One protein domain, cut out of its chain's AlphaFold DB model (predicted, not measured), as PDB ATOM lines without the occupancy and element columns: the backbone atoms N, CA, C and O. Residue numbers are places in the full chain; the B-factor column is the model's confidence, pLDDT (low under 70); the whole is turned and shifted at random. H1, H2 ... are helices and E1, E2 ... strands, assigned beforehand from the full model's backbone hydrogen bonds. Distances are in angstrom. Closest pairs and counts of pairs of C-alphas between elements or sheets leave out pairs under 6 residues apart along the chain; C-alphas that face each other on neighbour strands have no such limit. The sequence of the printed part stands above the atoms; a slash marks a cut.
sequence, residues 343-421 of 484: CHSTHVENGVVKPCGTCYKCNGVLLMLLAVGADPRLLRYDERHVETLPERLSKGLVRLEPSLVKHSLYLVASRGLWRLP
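AT A GLANCE: This is residues 343 to 421 of the 484 residues of an uncharacterized protein of Thermofilum pendens (strain DSM 2475 / Hrk 5) (UniProt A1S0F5). A small helical body is built round helix H1, with a short two-stranded hairpin, E1 and E2, at one end of the long axis and helix H5 across the other end of H1. Between them along the chain, the short helices H2, H3 and H4 follow one another part of the way round H1. The printed part has 79 residues, with two named strands and five named helices in the order E1, E2, H1, H2, H3, H4, H5; the sheet, E1 - E2, is antiparallel and the class is mostly helix. The whole is compact, with a radius of gyration of the C-alphas of 12.3 A, yet elongated in outline, spanning 38 by 21 by 18 A.

HOW THE PARTS SIT: E1, residues 347 to 349, and E2, residues 352 to 354, form a hairpin of antiparallel strands at 134 degrees. N 349 and O 352 are 2.9 A apart and N 354 and O 347 are 2.8 A apart, both within hydrogen-bond range. H1, residues 360 to 372, is the hub, and E1 is apart from it. H1 and H2, residues 376 to 379, only just touch, with 3 pairs of C-alphas within 8 A, and touch only at the corner; their closest C-alphas, of Leu 369 and Pro 376, are 6.3 A apart. H3, residues 383 to 387, is close to H1 but not clearly touching, the closest C-alphas being those of Leu 366 and Val 386, 7.1 A apart. H4, residues 389 to 394, meets H3 only through their link. H4 touches residues 363 to 367 of H1, closest at the C-alphas of Asn 363 and Leu 389, 6.6 A apart, at a steep tilt of 69 degrees, only just short of about perpendicular, opposite ways. H5, residues 402 to 414, touches residues 367 to 372 of H1 with its residues 408 to 412, at a steep tilt of 45 degrees, the same way; the closest C-alphas, of Ala 371 and Val 412, are 4.7 A apart. H4 and H5 are apart. Each O i to N i+4 pair is within hydrogen-bond range in H1, H3, H4 and H5; H2 is too short for such a pair.

IN THESE COORDINATES: E1 begins at C-alpha 347, (-35.668, -23.185, 58.106). H1 measures 18.7 A from first to last C-alpha, starting at (-31.882, -8.946, 51.521). H5 measures 18.3 A and ends at C-alpha 414, (-14.488, -9.868, 36.239).

THE WHOLE: The two C-alphas farthest apart, of Gly 351 and Pro 421, are 39.3 A apart. The printed part has no cut and no long link; H4 to H5 is short and the other links are tight. The mean pLDDT of the printed part is 95.2, and no printed residue is under 70.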
ATOM      1  N   CYS A 343     -28.418 -16.196  57.465       91.25
ATOM      2  CA  CYS A 343     -29.823 -15.857  57.209       91.25
ATOM      3  C   CYS A 343     -30.655 -15.742  58.504       91.25
ATOM      4  O   CYS A 343     -30.661 -16.664  59.303       91.25
ATOM      5  N   HIS A 344     -31.444 -14.674  58.682       84.12
ATOM      6  CA  HIS A 344     -32.373 -14.539  59.827       84.12
ATOM      7  C   HIS A 344     -33.731 -15.239  59.621       84.12
ATOM      8  O   HIS A 344     -34.575 -15.267  60.508       84.12
ATOM      9  N   SER A 345     -33.977 -15.785  58.429       88.88
ATOM     10  CA  SER A 345     -35.204 -16.510  58.065       88.88
ATOM     11  C   SER A 345     -34.894 -17.960  57.700       88.88
ATOM     12  O   SER A 345     -35.421 -18.494  56.726       88.88
ATOM     13  N   THR A 346     -33.988 -18.584  58.451       91.62
ATOM     14  CA  THR A 346     -33.636 -19.991  58.261       91.62
ATOM     15  C   THR A 346     -34.834 -20.907  58.472       91.62
ATOM     16  O   THR A 346     -35.808 -20.582  59.158       91.62
ATOM     17  N   HIS A 347     -34.742 -22.088  57.877       92.19
ATOM     18  CA  HIS A 347     -35.668 -23.185  58.106       92.19
ATOM     19  C   HIS A 347     -34.887 -24.482  58.284       92.19
ATOM     20  O   HIS A 347     -33.715 -24.568  57.915       92.19
ATOM     21  N   VAL A 348     -35.534 -25.477  58.884       92.62
ATOM     22  CA  VAL A 348     -34.962 -26.813  59.021       92.62
ATOM     23  C   VAL A 348     -35.589 -27.708  57.969       92.62
ATOM     24  O   VAL A 348     -36.808 -27.852  57.922       92.62
ATOM     25  N   GLU A 349     -34.745 -28.318  57.152       92.44
ATOM     26  CA  GLU A 349     -35.121 -29.309  56.153       92.44
ATOM     27  C   GLU A 349     -34.297 -30.568  56.427       92.44
ATOM     28  O   GLU A 349     -33.069 -30.507  56.472       92.44
ATOM     29  N   ASN A 350     -34.957 -31.702  56.685       90.75
ATOM     30  CA  ASN A 350     -34.297 -32.985  56.974       90.75
ATOM     31  C   ASN A 350     -33.220 -32.903  58.081       90.75
ATOM     32  O   ASN A 350     -32.155 -33.505  57.986       90.75
ATOM     33  N   GLY A 351     -33.477 -32.116  59.134       87.38
ATOM     34  CA  GLY A 351     -32.550 -31.927  60.262       87.38
ATOM     35  C   GLY A 351     -31.410 -30.927  60.019       87.38
ATOM     36  O   GLY A 351     -30.657 -30.631  60.953       87.38
ATOM     37  N   VAL A 352     -31.315 -30.363  58.810       90.31
ATOM     38  CA  VAL A 352     -30.298 -29.388  58.399       90.31
ATOM     39  C   VAL A 352     -30.886 -27.982  58.394       90.31
ATOM     40  O   VAL A 352     -31.971 -27.751  57.863       90.31
ATOM     41  N   VAL A 353     -30.163 -27.018  58.969       94.12
ATOM     42  CA  VAL A 353     -30.551 -25.604  58.906       94.12
ATOM     43  C   VAL A 353     -30.151 -25.026  57.550       94.12
ATOM     44  O   VAL A 353     -28.962 -24.956  57.235       94.12
ATOM     45  N   LYS A 354     -31.127 -24.562  56.770       94.44
ATOM     46  CA  LYS A 354     -30.909 -23.927  55.466       94.44
ATOM     47  C   LYS A 354     -31.265 -22.435  55.474       94.44
ATOM     48  O   LYS A 354     -32.219 -22.030  56.155       94.44
ATOM     49  N   PRO A 355     -30.529 -21.599  54.717       95.00
ATOM     50  CA  PRO A 355     -30.922 -20.215  54.478       95.00
ATOM     51  C   PRO A 355     -32.202 -20.149  53.628       95.00
ATOM     52  O   PRO A 355     -32.520 -21.080  52.895       95.00
ATOM     53  N   CYS A 356     -32.938 -19.032  53.679       94.25
ATOM     54  CA  CYS A 356     -34.098 -18.840  52.795       94.25
ATOM     55  C   CYS A 356     -33.718 -18.556  51.333       94.25
ATOM     56  O   CYS A 356     -34.568 -18.656  50.456       94.25
ATOM     57  N   GLY A 357     -32.472 -18.142  51.077       94.81
ATOM     58  CA  GLY A 357     -31.941 -17.925  49.731       94.81
ATOM     59  C   GLY A 357     -32.300 -16.603  49.055       94.81
ATOM     60  O   GLY A 357     -31.636 -16.234  48.094       94.81
ATOM     61  N   THR A 358     -33.304 -15.869  49.544       94.75
ATOM     62  CA  THR A 358     -33.904 -14.762  48.771       94.75
ATOM     63  C   THR A 358     -34.099 -13.448  49.529       94.75
ATOM     64  O   THR A 358     -34.381 -12.432  48.894       94.75
ATOM     65  N   CYS A 359     -33.934 -13.421  50.859       92.25
ATOM     66  CA  CYS A 359     -34.013 -12.171  51.625       92.25
ATOM     67  C   CYS A 359     -32.820 -11.243  51.340       92.25
ATOM     68  O   CYS A 359     -31.777 -11.706  50.877       92.25
ATOM     69  N   TYR A 360     -32.935  -9.959  51.699       92.25
ATOM     70  CA  TYR A 360     -31.882  -8.946  51.521       92.25
ATOM     71  C   TYR A 360     -30.505  -9.418  52.009       92.25
ATOM     72  O   TYR A 360     -29.515  -9.318  51.284       92.25
ATOM     73  N   LYS A 361     -30.454 -10.027  53.204       91.44
ATOM     74  CA  LYS A 361     -29.216 -10.577  53.777       91.44
ATOM     75  C   LYS A 361     -28.658 -11.749  52.963       91.44
ATOM     76  O   LYS A 361     -27.453 -11.829  52.760       91.44
ATOM     77  N   CYS A 362     -29.514 -12.651  52.472       95.00
ATOM     78  CA  CYS A 362     -29.068 -13.758  51.618       95.00
ATOM     79  C   CYS A 362     -28.534 -13.263  50.276       95.00
ATOM     80  O   CYS A 362     -27.524 -13.782  49.821       95.00
ATOM     81  N   ASN A 363     -29.170 -12.260  49.672       96.50
ATOM     82  CA  ASN A 363     -28.710 -11.694  48.405       96.50
ATOM     83  C   ASN A 363     -27.336 -11.032  48.558       96.50
ATOM     84  O   ASN A 363     -26.473 -11.242  47.712       96.50
ATOM     85  N   GLY A 364     -27.103 -10.316  49.666       96.00
ATOM     86  CA  GLY A 364     -25.784  -9.769  49.991       96.00
ATOM     87  C   GLY A 364     -24.718 -10.854  50.184       96.00
ATOM     88  O   GLY A 364     -23.647 -10.774  49.591       96.00
ATOM     89  N   VAL A 365     -25.022 -11.907  50.951       95.94
ATOM     90  CA  VAL A 365     -24.100 -13.043  51.144       95.94
ATOM     91  C   VAL A 365     -23.795 -13.741  49.820       95.94
ATOM     92  O   VAL A 365     -22.629 -13.942  49.507       95.94
ATOM     93  N   LEU A 366     -24.811 -14.067  49.017       97.56
ATOM     94  CA  LEU A 366     -24.626 -14.697  47.707       97.56
ATOM     95  C   LEU A 366     -23.766 -13.839  46.774       97.56
ATOM     96  O   LEU A 366     -22.848 -14.364  46.151       97.56
ATOM     97  N   LEU A 367     -24.028 -12.528  46.713       98.25
ATOM     98  CA  LEU A 367     -23.225 -11.591  45.931       98.25
ATOM     99  C   LEU A 367     -21.749 -11.653  46.346       98.25
ATOM    100  O   LEU A 367     -20.883 -11.813  45.488       98.25
ATOM    101  N   MET A 368     -21.464 -11.589  47.649       97.69
ATOM    102  CA  MET A 368     -20.088 -11.649  48.150       97.69
ATOM    103  C   MET A 368     -19.426 -13.012  47.914       97.69
ATOM    104  O   MET A 368     -18.249 -13.050  47.572       97.69
ATOM    105  N   LEU A 369     -20.160 -14.124  48.043       97.81
ATOM    106  CA  LEU A 369     -19.630 -15.466  47.760       97.81
ATOM    107  C   LEU A 369     -19.183 -15.590  46.303       97.81
ATOM    108  O   LEU A 369     -18.049 -15.988  46.040       97.81
ATOM    109  N   LEU A 370     -20.025 -15.158  45.360       98.19
ATOM    110  CA  LEU A 370     -19.664 -15.124  43.943       98.19
ATOM    111  C   LEU A 370     -18.495 -14.163  43.678       98.19
ATOM    112  O   LEU A 370     -17.613 -14.471  42.876       98.19
ATOM    113  N   ALA A 371     -18.458 -13.025  44.377       98.06
ATOM    114  CA  ALA A 371     -17.393 -12.036  44.257       98.06
ATOM    115  C   ALA A 371     -16.033 -12.549  44.757       98.06
ATOM    116  O   ALA A 371     -15.011 -12.147  44.210       98.06
ATOM    117  N   VAL A 372     -15.988 -13.440  45.753       97.00
ATOM    118  CA  VAL A 372     -14.732 -14.092  46.175       97.00
ATOM    119  C   VAL A 372     -14.450 -15.385  45.409       97.00
ATOM    120  O   VAL A 372     -13.303 -15.810  45.356       97.00
ATOM    121  N   GLY A 373     -15.440 -15.947  44.710       96.81
ATOM    122  CA  GLY A 373     -15.322 -17.216  43.983       96.81
ATOM    123  C   GLY A 373     -15.628 -18.450  44.838       96.81
ATOM    124  O   GLY A 373     -15.249 -19.556  44.468       96.81
ATOM    125  N   ALA A 374     -16.309 -18.272  45.972       96.50
ATOM    126  CA  ALA A 374     -16.750 -19.362  46.831       96.50
ATOM    127  C   ALA A 374     -18.048 -19.987  46.299       96.50
ATOM    128  O   ALA A 374     -18.964 -19.276  45.885       96.50
ATOM    129  N   ASP A 375     -18.148 -21.319  46.359       95.81
ATOM    130  CA  ASP A 375     -19.354 -22.055  45.966       95.81
ATOM    131  C   ASP A 375     -20.492 -21.828  46.986       95.81
ATOM    132  O   ASP A 375     -20.381 -22.275  48.136       95.81
ATOM    133  N   PRO A 376     -21.620 -21.199  46.597       96.88
ATOM    134  CA  PRO A 376     -22.742 -20.963  47.504       96.88
ATOM    135  C   PRO A 376     -23.354 -22.224  48.125       96.88
ATOM    136  O   PRO A 376     -23.940 -22.153  49.213       96.88
ATOM    137  N   ARG A 377     -23.197 -23.391  47.487       95.62
ATOM    138  CA  ARG A 377     -23.705 -24.671  48.003       95.62
ATOM    139  C   ARG A 377     -23.026 -25.076  49.312       95.62
ATOM    140  O   ARG A 377     -23.655 -25.743  50.132       95.62
ATOM    141  N   LEU A 378     -21.809 -24.589  49.573       94.75
ATOM    142  CA  LEU A 378     -21.102 -24.802  50.843       94.75
ATOM    143  C   LEU A 378     -21.851 -24.200  52.043       94.75
ATOM    144  O   LEU A 378     -21.803 -24.754  53.141       94.75
ATOM    145  N   LEU A 379     -22.610 -23.119  51.833       95.56
ATOM    146  CA  LEU A 379     -23.486 -22.517  52.848       95.56
ATOM    147  C   LEU A 379     -24.949 -22.945  52.677       95.56
ATOM    148  O   LEU A 379     -25.856 -22.311  53.224       95.56
ATOM    149  N   ARG A 380     -25.179 -24.040  51.940       95.75
ATOM    150  CA  ARG A 380     -26.489 -24.672  51.728       95.75
ATOM    151  C   ARG A 380     -27.473 -23.802  50.940       95.75
ATOM    152  O   ARG A 380     -28.683 -23.920  51.129       95.75
ATOM    153  N   TYR A 381     -26.972 -22.929  50.067       96.56
ATOM    154  CA  TYR A 381     -27.805 -22.287  49.052       96.56
ATOM    155  C   TYR A 381     -28.016 -23.228  47.861       96.56
ATOM    156  O   TYR A 381     -27.063 -23.802  47.345       96.56
ATOM    157  N   ASP A 382     -29.261 -23.344  47.404       95.50
ATOM    158  CA  ASP A 382     -29.596 -24.053  46.164       95.50
ATOM    159  C   ASP A 382     -29.216 -23.253  44.900       95.50
ATOM    160  O   ASP A 382     -29.190 -22.019  44.919       95.50
ATOM    161  N   GLU A 383     -29.029 -23.954  43.776       96.12
ATOM    162  CA  GLU A 383     -28.668 -23.382  42.465       96.12
ATOM    163  C   GLU A 383     -29.648 -22.297  42.006       96.12
ATOM    164  O   GLU A 383     -29.229 -21.199  41.635       96.12
ATOM    165  N   ARG A 384     -30.957 -22.529  42.188       96.81
ATOM    166  CA  ARG A 384     -32.002 -21.541  41.875       96.81
ATOM    167  C   ARG A 384     -31.764 -20.184  42.540       96.81
ATOM    168  O   ARG A 384     -32.152 -19.157  41.989       96.81
ATOM    169  N   HIS A 385     -31.167 -20.150  43.741       97.25
ATOM    170  CA  HIS A 385     -30.907 -18.895  44.444       97.25
ATOM    171  C   HIS A 385     -29.807 -18.098  43.747       97.25
ATOM    172  O   HIS A 385     -29.881 -16.873  43.736       97.25
ATOM    173  N   VAL A 386     -28.828 -18.774  43.148       96.75
ATOM    174  CA  VAL A 386     -27.753 -18.155  42.369       96.75
ATOM    175  C   VAL A 386     -28.290 -17.663  41.026       96.75
ATOM    176  O   VAL A 386     -28.090 -16.502  40.684       96.75
ATOM    177  N   GLU A 387     -29.045 -18.502  40.313       96.88
ATOM    178  CA  GLU A 387     -29.607 -18.188  38.989       96.88
ATOM    179  C   GLU A 387     -30.501 -16.943  39.004       96.88
ATOM    180  O   GLU A 387     -30.427 -16.090  38.124       96.88
ATOM    181  N   THR A 388     -31.328 -16.811  40.040       97.12
ATOM    182  CA  THR A 388     -32.288 -15.705  40.180       97.12
ATOM    183  C   THR A 388     -31.725 -14.501  40.946       97.12
ATOM    184  O   THR A 388     -32.438 -13.521  41.177       97.12
ATOM    185  N   LEU A 389     -30.454 -14.544  41.365       98.19
ATOM    186  CA  LEU A 389     -29.813 -13.445  42.089       98.19
ATOM    187  C   LEU A 389     -29.740 -12.146  41.267       98.19
ATOM    188  O   LEU A 389     -30.105 -11.113  41.835       98.19
ATOM    189  N   PRO A 390     -29.342 -12.144  39.974       97.88
ATOM    190  CA  PRO A 390     -29.220 -10.903  39.210       97.88
ATOM    191  C   PRO A 390     -30.530 -10.112  39.158       97.88
ATOM    192  O   PRO A 390     -30.532  -8.909  39.402       97.88
ATOM    193  N   GLU A 391     -31.658 -10.798  38.952       97.56
ATOM    194  CA  GLU A 391     -32.986 -10.178  38.931       97.56
ATOM    195  C   GLU A 391     -33.325  -9.502  40.271       97.56
ATOM    196  O   GLU A 391     -33.849  -8.387  40.301       97.56
ATOM    197  N   ARG A 392     -33.010 -10.155  41.399       97.19
ATOM    198  CA  ARG A 392     -33.243  -9.584  42.734       97.19
ATOM    199  C   ARG A 392     -32.350  -8.374  43.002       97.19
ATOM    200  O   ARG A 392     -32.835  -7.383  43.546       97.19
ATOM    201  N   LEU A 393     -31.081  -8.432  42.601       97.19
ATOM    202  CA  LEU A 393     -30.149  -7.311  42.746       97.19
ATOM    203  C   LEU A 393     -30.574  -6.110  41.892       97.19
ATOM    204  O   LEU A 393     -30.575  -4.990  42.394       97.19
ATOM    205  N   SER A 394     -31.031  -6.330  40.655       95.31
ATOM    206  CA  SER A 394     -31.574  -5.264  39.796       95.31
ATOM    207  C   SER A 394     -32.821  -4.587  40.373       95.31
ATOM    208  O   SER A 394     -33.083  -3.430  40.060       95.31
ATOM    209  N   LYS A 395     -33.572  -5.279  41.239       95.31
ATOM    210  CA  LYS A 395     -34.709  -4.722  41.993       95.31
ATOM    211  C   LYS A 395     -34.293  -4.035  43.303       95.31
ATOM    212  O   LYS A 395     -35.159  -3.659  44.086       95.31
ATOM    213  N   GLY A 396     -32.993  -3.915  43.580       92.62
ATOM    214  CA  GLY A 396     -32.478  -3.322  44.817       92.62
ATOM    215  C   GLY A 396     -32.681  -4.196  46.059       92.62
ATOM    216  O   GLY A 396     -32.647  -3.688  47.175       92.62
ATOM    217  N   LEU A 397     -32.901  -5.510  45.907       93.50
ATOM    218  CA  LEU A 397     -33.143  -6.420  47.035       93.50
ATOM    219  C   LEU A 397     -31.842  -6.853  47.729       93.50
ATOM    220  O   LEU A 397     -31.598  -8.042  47.934       93.50
ATOM    221  N   VAL A 398     -30.991  -5.898  48.091       92.88
ATOM    222  CA  VAL A 398     -29.728  -6.118  48.801       92.88
ATOM    223  C   VAL A 398     -29.558  -5.056  49.878       92.88
ATOM    224  O   VAL A 398     -29.936  -3.906  49.690       92.88
ATOM    225  N   ARG A 399     -29.012  -5.460  51.025       85.38
ATOM    226  CA  ARG A 399     -28.705  -4.561  52.138       85.38
ATOM    227  C   ARG A 399     -27.234  -4.724  52.497       85.38
ATOM    228  O   ARG A 399     -26.884  -5.557  53.326       85.38
ATOM    229  N   LEU A 400     -26.400  -3.987  51.776       90.94
ATOM    230  CA  LEU A 400     -24.957  -3.858  51.949       90.94
ATOM    231  C   LEU A 400     -24.592  -2.396  51.674       90.94
ATOM    232  O   LEU A 400     -25.335  -1.701  50.976       90.94
ATOM    233  N   GLU A 401     -23.459  -1.959  52.205       91.12
ATOM    234  CA  GLU A 401     -22.906  -0.631  51.938       91.12
ATOM    235  C   GLU A 401     -22.645  -0.442  50.419       91.12
ATOM    236  O   GLU A 401     -22.288  -1.408  49.727       91.12
ATOM    237  N   PRO A 402     -22.893   0.757  49.851       93.06
ATOM    238  CA  PRO A 402     -22.817   0.980  48.405       93.06
ATOM    239  C   PRO A 402     -21.479   0.606  47.749       93.06
ATOM    240  O   PRO A 402     -21.486  -0.004  46.674       93.06
ATOM    241  N   SER A 403     -20.347   0.939  48.362       95.12
ATOM    242  CA  SER A 403     -18.998   0.626  47.873       95.12
ATOM    243  C   SER A 403     -18.773  -0.881  47.813       95.12
ATOM    244  O   SER A 403     -18.311  -1.400  46.791       95.12
ATOM    245  N   LEU A 404     -19.204  -1.607  48.847       96.19
ATOM    246  CA  LEU A 404     -19.178  -3.064  48.890       96.19
ATOM    247  C   LEU A 404     -20.051  -3.688  47.791       96.19
ATOM    248  O   LEU A 404     -19.623  -4.660  47.161       96.19
ATOM    249  N   VAL A 405     -21.241  -3.136  47.512       96.94
ATOM    250  CA  VAL A 405     -22.093  -3.600  46.398       96.94
ATOM    251  C   VAL A 405     -21.397  -3.387  45.058       96.94
ATOM    252  O   VAL A 405     -21.238  -4.351  44.305       96.94
ATOM    253  N   LYS A 406     -20.953  -2.158  44.762       97.75
ATOM    254  CA  LYS A 406     -20.294  -1.809  43.491       97.75
ATOM    255  C   LYS A 406     -19.079  -2.691  43.227       97.75
ATOM    256  O   LYS A 406     -18.985  -3.318  42.167       97.75
ATOM    257  N   HIS A 407     -18.203  -2.810  44.225       98.31
ATOM    258  CA  HIS A 407     -16.992  -3.610  44.111       98.31
ATOM    259  C   HIS A 407     -17.306  -5.108  43.976       98.31
ATOM    260  O   HIS A 407     -16.712  -5.789  43.140       98.31
ATOM    261  N   SER A 408     -18.285  -5.633  44.721       98.31
ATOM    262  CA  SER A 408     -18.691  -7.040  44.579       98.31
ATOM    263  C   SER A 408     -19.255  -7.335  43.185       98.31
ATOM    264  O   SER A 408     -18.903  -8.348  42.585       98.31
ATOM    265  N   LEU A 409     -20.078  -6.437  42.628       98.44
ATOM    266  CA  LEU A 409     -20.580  -6.549  41.254       98.44
ATOM    267  C   LEU A 409     -19.438  -6.519  40.225       98.44
ATOM    268  O   LEU A 409     -19.444  -7.307  39.278       98.44
ATOM    269  N   TYR A 410     -18.440  -5.653  40.425       98.62
ATOM    270  CA  TYR A 410     -17.228  -5.615  39.604       98.62
ATOM    271  C   TYR A 410     -16.453  -6.941  39.647       98.62
ATOM    272  O   TYR A 410     -16.067  -7.467  38.598       98.62
ATOM    273  N   LEU A 411     -16.264  -7.524  40.834       98.44
ATOM    274  CA  LEU A 411     -15.560  -8.799  41.006       98.44
ATOM    275  C   LEU A 411     -16.314  -9.988  40.394       98.44
ATOM    276  O   LEU A 411     -15.676 -10.893  39.849       98.44
ATOM    277  N   VAL A 412     -17.648  -9.985  40.460       98.38
ATOM    278  CA  VAL A 412     -18.504 -10.982  39.796       98.38
ATOM    279  C   VAL A 412     -18.398 -10.868  38.274       98.38
ATOM    280  O   VAL A 412     -18.195 -11.877  37.595       98.38
ATOM    281  N   ALA A 413     -18.467  -9.647  37.732       98.19
ATOM    282  CA  ALA A 413     -18.321  -9.407  36.296       98.19
ATOM    283  C   ALA A 413     -16.925  -9.803  35.788       98.19
ATOM    284  O   ALA A 413     -16.804 -10.432  34.738       98.19
ATOM    285  N   SER A 414     -15.878  -9.509  36.562       97.50
ATOM    286  CA  SER A 414     -14.488  -9.868  36.239       97.50
ATOM    287  C   SER A 414     -14.243 -11.383  36.228       97.50
ATOM    288  O   SER A 414     -13.318 -11.849  35.573       97.50
ATOM    289  N   ARG A 415     -15.090 -12.159  36.917       96.88
ATOM    290  CA  ARG A 415     -15.094 -13.633  36.885       96.88
ATOM    291  C   ARG A 415     -15.915 -14.219  35.732       96.88
ATOM    292  O   ARG A 415     -15.997 -15.435  35.614       96.88
ATOM    293  N   GLY A 416     -16.533 -13.383  34.896       97.00
ATOM    294  CA  GLY A 416     -17.299 -13.829  33.731       97.00
ATOM    295  C   GLY A 416     -18.663 -14.447  34.053       97.00
ATOM    296  O   GLY A 416     -19.228 -15.112  33.193       97.00
ATOM    297  N   LEU A 417     -19.203 -14.239  35.262       96.69
ATOM    298  CA  LEU A 417     -20.500 -14.804  35.655       96.69
ATOM    299  C   LEU A 417     -21.668 -14.042  35.018       96.69
ATOM    300  O   LEU A 417     -22.462 -14.604  34.272       96.69
ATOM    301  N   TRP A 418     -21.782 -12.751  35.320       96.75
ATOM    302  CA  TRP A 418     -22.774 -11.839  34.751       96.75
ATOM    303  C   TRP A 418     -22.376 -10.397  35.069       96.75
ATOM    304  O   TRP A 418     -21.547 -10.146  35.945       96.75
ATOM    305  N   ARG A 419     -22.965  -9.432  34.357       96.38
ATOM    306  CA  ARG A 419     -22.703  -8.002  34.557       96.38
ATOM    307  C   ARG A 419     -24.009  -7.251  34.773       96.38
ATOM    308  O   ARG A 419     -24.914  -7.340  33.951       96.38
ATOM    309  N   LEU A 420     -24.072  -6.488  35.859       95.88
ATOM    310  CA  LEU A 420     -25.164  -5.563  36.159       95.88
ATOM    311  C   LEU A 420     -24.665  -4.108  36.118       95.88
ATOM    312  O   LEU A 420     -23.455  -3.875  36.217       95.88
ATOM    313  N   PRO A 421     -25.571  -3.122  35.977       94.75
ATOM    314  CA  PRO A 421     -25.238  -1.712  36.166       94.75
ATOM    315  C   PRO A 421     -24.588  -1.449  37.535       94.75
ATOM    316  O   PRO A 421     -24.901  -2.128  38.511       94.75
TER     317      PRO A 421